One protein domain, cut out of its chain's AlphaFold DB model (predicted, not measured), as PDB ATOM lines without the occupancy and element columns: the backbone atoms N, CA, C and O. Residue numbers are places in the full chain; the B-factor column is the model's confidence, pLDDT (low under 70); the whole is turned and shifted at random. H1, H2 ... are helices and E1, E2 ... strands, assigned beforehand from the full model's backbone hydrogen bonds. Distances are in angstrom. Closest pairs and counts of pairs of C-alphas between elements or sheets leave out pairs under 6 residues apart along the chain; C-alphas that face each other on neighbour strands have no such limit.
ATOM      1  N   LYS A   2      58.300  -9.975 -30.679       75.75
ATOM      2  CA  LYS A   2      59.705 -10.095 -30.221       75.75
ATOM      3  C   LYS A   2      59.869 -10.669 -28.809       75.75
ATOM      4  O   LYS A   2      60.624 -11.602 -28.643       75.75
ATOM      5  N   ALA A   3      59.099 -10.209 -27.820       76.31
ATOM      6  CA  ALA A   3      59.208 -10.731 -26.452       76.31
ATOM      7  C   ALA A   3      58.873 -12.233 -26.308       76.31
ATOM      8  O   ALA A   3      59.465 -12.890 -25.455       76.31
ATOM      9  N   VAL A   4      57.957 -12.766 -27.130       77.69
ATOM     10  CA  VAL A   4      57.629 -14.204 -27.150       77.69
ATOM     11  C   VAL A   4      58.766 -14.988 -27.801       77.69
ATOM     12  O   VAL A   4      59.281 -15.938 -27.218       77.69
ATOM     13  N   ASN A   5      59.255 -14.508 -28.945       77.69
ATOM     14  CA  ASN A   5      60.365 -15.136 -29.669       77.69
ATOM     15  C   ASN A   5      61.671 -15.109 -28.851       77.69
ATOM     16  O   ASN A   5      62.393 -16.100 -28.775       77.69
ATOM     17  N   ASP A   6      61.925 -14.002 -28.152       82.56
ATOM     18  CA  ASP A   6      63.084 -13.803 -27.280       82.56
ATOM     19  C   ASP A   6      62.969 -14.602 -25.962       82.56
ATOM     20  O   ASP A   6      63.881 -14.572 -25.138       82.56
ATOM     21  N   GLY A   7      61.857 -15.317 -25.724       78.88
ATOM     22  CA  GLY A   7      61.620 -16.125 -24.521       78.88
ATOM     23  C   GLY A   7      61.356 -15.329 -23.239       78.88
ATOM     24  O   GLY A   7      61.305 -15.915 -22.163       78.88
ATOM     25  N   LYS A   8      61.171 -14.007 -23.334       86.25
ATOM     26  CA  LYS A   8      60.808 -13.136 -22.200       86.25
ATOM     27  C   LYS A   8      59.312 -13.191 -21.870       86.25
ATOM     28  O   LYS A   8      58.898 -12.721 -20.818       86.25
ATOM     29  N   MET A   9      58.507 -13.737 -22.779       83.75
ATOM     30  CA  MET A   9      57.068 -13.934 -22.647       83.75
ATOM     31  C   MET A   9      56.727 -15.349 -23.129       83.75
ATOM     32  O   MET A   9      57.126 -15.729 -24.222       83.75
ATOM     33  N   ALA A  10      56.012 -16.133 -22.321       83.56
ATOM     34  CA  ALA A  10      55.720 -17.532 -22.652       83.56
ATOM     35  C   ALA A  10      54.711 -17.668 -23.806       83.56
ATOM     36  O   ALA A  10      54.872 -18.512 -24.685       83.56
ATOM     37  N   ALA A  11      53.684 -16.819 -23.805       85.75
ATOM     38  CA  ALA A  11      52.658 -16.783 -24.834       85.75
ATOM     39  C   ALA A  11      51.978 -15.410 -24.873       85.75
ATOM     40  O   ALA A  11      51.994 -14.665 -23.890       85.75
ATOM     41  N   THR A  12      51.343 -15.084 -25.993       87.94
ATOM     42  CA  THR A  12      50.420 -13.952 -26.106       87.94
ATOM     43  C   THR A  12      49.251 -14.316 -27.014       87.94
ATOM     44  O   THR A  12      49.358 -15.221 -27.837       87.94
ATOM     45  N   VAL A  13      48.128 -13.619 -26.874       87.25
ATOM     46  CA  VAL A  13      46.995 -13.767 -27.791       87.25
ATOM     47  C   VAL A  13      47.132 -12.705 -28.872       87.25
ATOM     48  O   VAL A  13      47.084 -11.505 -28.593       87.25
ATOM     49  N   ALA A  14      47.335 -13.140 -30.109       85.69
ATOM     50  CA  ALA A  14      47.376 -12.264 -31.261       85.69
ATOM     51  C   ALA A  14      45.965 -12.022 -31.790       85.69
ATOM     52  O   ALA A  14      45.188 -12.946 -32.042       85.69
ATOM     53  N   GLN A  15      45.673 -10.746 -32.008       85.00
ATOM     54  CA  GLN A  15      44.548 -10.355 -32.841       85.00
ATOM     55  C   GLN A  15      44.871 -10.675 -34.302       85.00
ATOM     56  O   GLN A  15      46.040 -10.639 -34.704       85.00
ATOM     57  N   GLN A  16      43.839 -10.911 -35.112       87.00
ATOM     58  CA  GLN A  16      43.970 -11.155 -36.549       87.00
ATOM     59  C   GLN A  16      43.426  -9.967 -37.376       87.00
ATOM     60  O   GLN A  16      42.377 -10.102 -38.003       87.00
ATOM     61  N   PRO A  17      44.102  -8.792 -37.425       88.88
ATOM     62  CA  PRO A  17      43.612  -7.617 -38.160       88.88
ATOM     63  C   PRO A  17      43.265  -7.883 -39.623       88.88
ATOM     64  O   PRO A  17      42.320  -7.305 -40.146       88.88
ATOM     65  N   LYS A  18      44.023  -8.767 -40.284       89.06
ATOM     66  CA  LYS A  18      43.772  -9.136 -41.678       89.06
ATOM     67  C   LYS A  18      42.439  -9.873 -41.829       89.06
ATOM     68  O   LYS A  18      41.629  -9.461 -42.646       89.06
ATOM     69  N   LEU A  19      42.197 -10.888 -40.993       90.00
ATOM     70  CA  LEU A  19      40.931 -11.623 -40.961       90.00
ATOM     71  C   LEU A  19      39.760 -10.688 -40.638       90.00
ATOM     72  O   LEU A  19      38.735 -10.738 -41.303       90.00
ATOM     73  N   ILE A  20      39.933  -9.782 -39.670       90.94
ATOM     74  CA  ILE A  20      38.921  -8.770 -39.328       90.94
ATOM     75  C   ILE A  20      38.592  -7.895 -40.548       90.94
ATOM     76  O   ILE A  20      37.422  -7.654 -40.832       90.94
ATOM     77  N   GLY A  21      39.608  -7.444 -41.289       91.75
ATOM     78  CA  GLY A  21      39.416  -6.659 -42.510       91.75
ATOM     79  C   GLY A  21      38.718  -7.439 -43.628       91.75
ATOM     80  O   GLY A  21      37.812  -6.910 -44.267       91.75
ATOM     81  N   GLU A  22      39.100  -8.700 -43.839       93.25
ATOM     82  CA  GLU A  22      38.472  -9.592 -44.823       93.25
ATOM     83  C   GLU A  22      36.991  -9.836 -44.494       93.25
ATOM     84  O   GLU A  22      36.135  -9.651 -45.361       93.25
ATOM     85  N   LEU A  23      36.674 -10.162 -43.236       92.50
ATOM     86  CA  LEU A  23      35.296 -10.306 -42.761       92.50
ATOM     87  C   LEU A  23      34.517  -8.997 -42.945       92.50
ATOM     88  O   LEU A  23      33.392  -9.019 -43.435       92.50
ATOM     89  N   GLY A  24      35.122  -7.851 -42.623       92.50
ATOM     90  CA  GLY A  24      34.494  -6.542 -42.798       92.50
ATOM     91  C   GLY A  24      34.024  -6.286 -44.232       92.50
ATOM     92  O   GLY A  24      32.897  -5.838 -44.431       92.50
ATOM     93  N   ILE A  25      34.841  -6.624 -45.234       94.50
ATOM     94  CA  ILE A  25      34.451  -6.488 -46.646       94.50
ATOM     95  C   ILE A  25      33.354  -7.494 -47.014       94.50
ATOM     96  O   ILE A  25      32.355  -7.099 -47.610       94.50
ATOM     97  N   GLN A  26      33.499  -8.763 -46.624       93.38
ATOM     98  CA  GLN A  26      32.500  -9.796 -46.923       93.38
ATOM     99  C   GLN A  26      31.117  -9.448 -46.363       93.38
ATOM    100  O   GLN A  26      30.103  -9.596 -47.042       93.38
ATOM    101  N   PHE A  27      31.052  -8.974 -45.119       93.50
ATOM    102  CA  PHE A  27      29.782  -8.605 -44.503       93.50
ATOM    103  C   PHE A  27      29.241  -7.274 -45.027       93.50
ATOM    104  O   PHE A  27      28.026  -7.140 -45.150       93.50
ATOM    105  N   ALA A  28      30.098  -6.322 -45.409       92.88
ATOM    106  CA  ALA A  28      29.653  -5.114 -46.101       92.88
ATOM    107  C   ALA A  28      28.979  -5.437 -47.445       92.88
ATOM    108  O   ALA A  28      27.952  -4.841 -47.767       92.88
ATOM    109  N   GLU A  29      29.502  -6.411 -48.196       95.94
ATOM    110  CA  GLU A  29      28.883  -6.899 -49.434       95.94
ATOM    111  C   GLU A  29      27.508  -7.532 -49.171       95.94
ATOM    112  O   GLU A  29      26.532  -7.183 -49.832       95.94
ATOM    113  N   LYS A  30      27.387  -8.386 -48.149       93.19
ATOM    114  CA  LYS A  30      26.100  -8.983 -47.744       93.19
ATOM    115  C   LYS A  30      25.054  -7.936 -47.371       93.19
ATOM    116  O   LYS A  30      23.913  -8.018 -47.820       93.19
ATOM    117  N   VAL A  31      25.447  -6.924 -46.596       93.38
ATOM    118  CA  VAL A  31      24.564  -5.798 -46.254       93.38
ATOM    119  C   VAL A  31      24.151  -5.031 -47.512       93.38
ATOM    120  O   VAL A  31      22.977  -4.700 -47.661       93.38
ATOM    121  N   ALA A  32      25.081  -4.784 -48.441       93.44
ATOM    122  CA  ALA A  32      24.775  -4.126 -49.713       93.44
ATOM    123  C   ALA A  32      23.797  -4.943 -50.580       93.44
ATOM    124  O   ALA A  32      22.979  -4.360 -51.289       93.44
ATOM    125  N   ASN A  33      23.831  -6.273 -50.467       95.19
ATOM    126  CA  ASN A  33      22.915  -7.199 -51.137       95.19
ATOM    127  C   ASN A  33      21.571  -7.385 -50.403       95.19
ATOM    128  O   ASN A  33      20.713  -8.129 -50.878       95.19
ATOM    129  N   GLY A  34      21.357  -6.707 -49.270       93.50
ATOM    130  CA  GLY A  34      20.116  -6.778 -48.493       93.50
ATOM    131  C   GLY A  34      19.976  -8.041 -47.637       93.50
ATOM    132  O   GLY A  34      18.875  -8.352 -47.182       93.50
ATOM    133  N   GLU A  35      21.065  -8.778 -47.417       93.62
ATOM    134  CA  GLU A  35      21.080  -9.936 -46.527       93.62
ATOM    135  C   GLU A  35      21.067  -9.501 -45.054       93.62
ATOM    136  O   GLU A  35      21.650  -8.484 -44.672       93.62
ATOM    137  N   ASN A  36      20.430 -10.307 -44.198       87.88
ATOM    138  CA  ASN A  36      20.493 -10.095 -42.755       87.88
ATOM    139  C   ASN A  36      21.853 -10.539 -42.218       87.88
ATOM    140  O   ASN A  36      22.253 -11.694 -42.372       87.88
ATOM    141  N   VAL A  37      22.531  -9.617 -41.542       89.12
ATOM    142  CA  VAL A  37      23.832  -9.837 -40.913       89.12
ATOM    143  C   VAL A  37      23.689  -9.691 -39.402       89.12
ATOM    144  O   VAL A  37      22.966  -8.824 -38.913       89.12
ATOM    145  N   GLU A  38      24.364 -10.561 -38.654       89.75
ATOM    146  CA  GLU A  38      24.361 -10.523 -37.194       89.75
ATOM    147  C   GLU A  38      25.009  -9.238 -36.663       89.75
ATOM    148  O   GLU A  38      25.991  -8.737 -37.210       89.75
ATOM    149  N   ALA A  39      24.483  -8.713 -35.554       85.56
ATOM    150  CA  ALA A  39      25.000  -7.490 -34.940       85.56
ATOM    151  C   ALA A  39      26.405  -7.658 -34.333       85.56
ATOM    152  O   ALA A  39      27.080  -6.666 -34.059       85.56
ATOM    153  N   ASN A  40      26.838  -8.897 -34.090       88.50
ATOM    154  CA  ASN A  40      28.145  -9.200 -33.528       88.50
ATOM    155  C   ASN A  40      28.779 -10.363 -34.292       88.50
ATOM    156  O   ASN A  40      28.227 -11.457 -34.320       88.50
ATOM    157  N   ILE A  41      29.936 -10.102 -34.896       85.88
ATOM    158  CA  ILE A  41      30.684 -11.071 -35.691       85.88
ATOM    159  C   ILE A  41      32.047 -11.239 -35.011       85.88
ATOM    160  O   ILE A  41      32.914 -10.371 -35.163       85.88
ATOM    161  N   PRO A  42      32.249 -12.309 -34.223       83.31
ATOM    162  CA  PRO A  42      33.524 -12.546 -33.569       83.31
ATOM    163  C   PRO A  42      34.584 -12.927 -34.606       83.31
ATOM    164  O   PRO A  42      34.343 -13.745 -35.492       83.31
ATOM    165  N   ALA A  43      35.773 -12.342 -34.478       85.75
ATOM    166  CA  ALA A  43      36.950 -12.789 -35.209       85.75
ATOM    167  C   ALA A  43      37.754 -13.753 -34.338       85.75
ATOM    168  O   ALA A  43      37.953 -13.502 -33.145       85.75
ATOM    169  N   ASP A  44      38.246 -14.829 -34.943       82.00
ATOM    170  CA  ASP A  44      39.034 -15.821 -34.224       82.00
ATOM    171  C   ASP A  44      40.342 -15.223 -33.697       82.00
ATOM    172  O   ASP A  44      41.052 -14.469 -34.371       82.00
ATOM    173  N   LEU A  45      40.689 -15.590 -32.467       82.81
ATOM    174  CA  LEU A  45      41.942 -15.204 -31.826       82.81
ATOM    175  C   LEU A  45      42.993 -16.292 -32.046       82.81
ATOM    176  O   LEU A  45      42.684 -17.480 -32.007       82.81
ATOM    177  N   MET A  46      44.250 -15.890 -32.238       83.38
ATOM    178  CA  MET A  46      45.358 -16.828 -32.416       83.38
ATOM    179  C   MET A  46      46.262 -16.824 -31.184       83.38
ATOM    180  O   MET A  46      46.743 -15.773 -30.763       83.38
ATOM    181  N   LEU A  47      46.533 -17.999 -30.613       84.44
ATOM    182  CA  LEU A  47      47.543 -18.131 -29.566       84.44
ATOM    183  C   LEU A  47      48.935 -18.131 -30.203       84.44
ATOM    184  O   LEU A  47      49.231 -18.947 -31.071       84.44
ATOM    185  N   VAL A  48      49.795 -17.228 -29.749       82.44
ATOM    186  CA  VAL A  48      51.197 -17.165 -30.154       82.44
ATOM    187  C   VAL A  48      52.040 -17.657 -28.997       82.44
ATOM    188  O   VAL A  48      52.128 -17.002 -27.957       82.44
ATOM    189  N   VAL A  49      52.663 -18.809 -29.195       82.00
ATOM    190  CA  VAL A  49      53.678 -19.381 -28.309       82.00
ATOM    191  C   VAL A  49      55.037 -19.306 -28.997       82.00
ATOM    192  O   VAL A  49      55.118 -19.080 -30.204       82.00
ATOM    193  N   LYS A  50      56.109 -19.452 -28.224       71.81
ATOM    194  CA  LYS A  50      57.448 -19.609 -28.786       71.81
ATOM    195  C   LYS A  50      57.528 -20.960 -29.516       71.81
ATOM    196  O   LYS A  50      57.141 -21.963 -28.919       71.81
TER     197      LYS A  50
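This is residues 2 to 50 of the 51 residues of an uncharacterized protein of Desulfotomaculum aquiferis (UniProt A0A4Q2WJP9). A long, thin rod: a short two-stranded ribbon, E1 and E2, with the small helix H1 near one end of it, and helix H2 running out from its other end, after which residues 33 to 45 fold back to E2. The far tip, residues 29 to 34, stands free. The printed part has 49 residues, in the order H1, E1, H2, E2; the sheet E1 - E2 is antiparallel and the class mixed. It is extended, with a radius of gyration of the C-alphas of 15.9 A and spans of 49 by 15 by 10 A.

H1, residues 2 to 5, begins with C-alpha 2 at (59.705, -10.095, -30.221). E1 is residues 11 to 14. H2, residues 17 to 32, measures 22.4 A. E2, residues 46 to 49, ends with C-alpha 49 at (53.678, -19.381, -28.309).

E1 and E2 are antiparallel at 154 degrees, with N 14 and O 46 2.8 A apart. The closest C-alphas of H1 and E1, Val 4 and Ala 11, are 6.1 A apart. H1 and H2 are apart. In H2 every O i to N i+4 pair is within hydrogen-bond range; H1 is too short for one.

The C-alphas farthest apart, Lys 8 and Gly 34, are 48.9 A apart. The link H2 to E2 is long. The printed part has no cut, and no printed residue is under 70 in pLDDT.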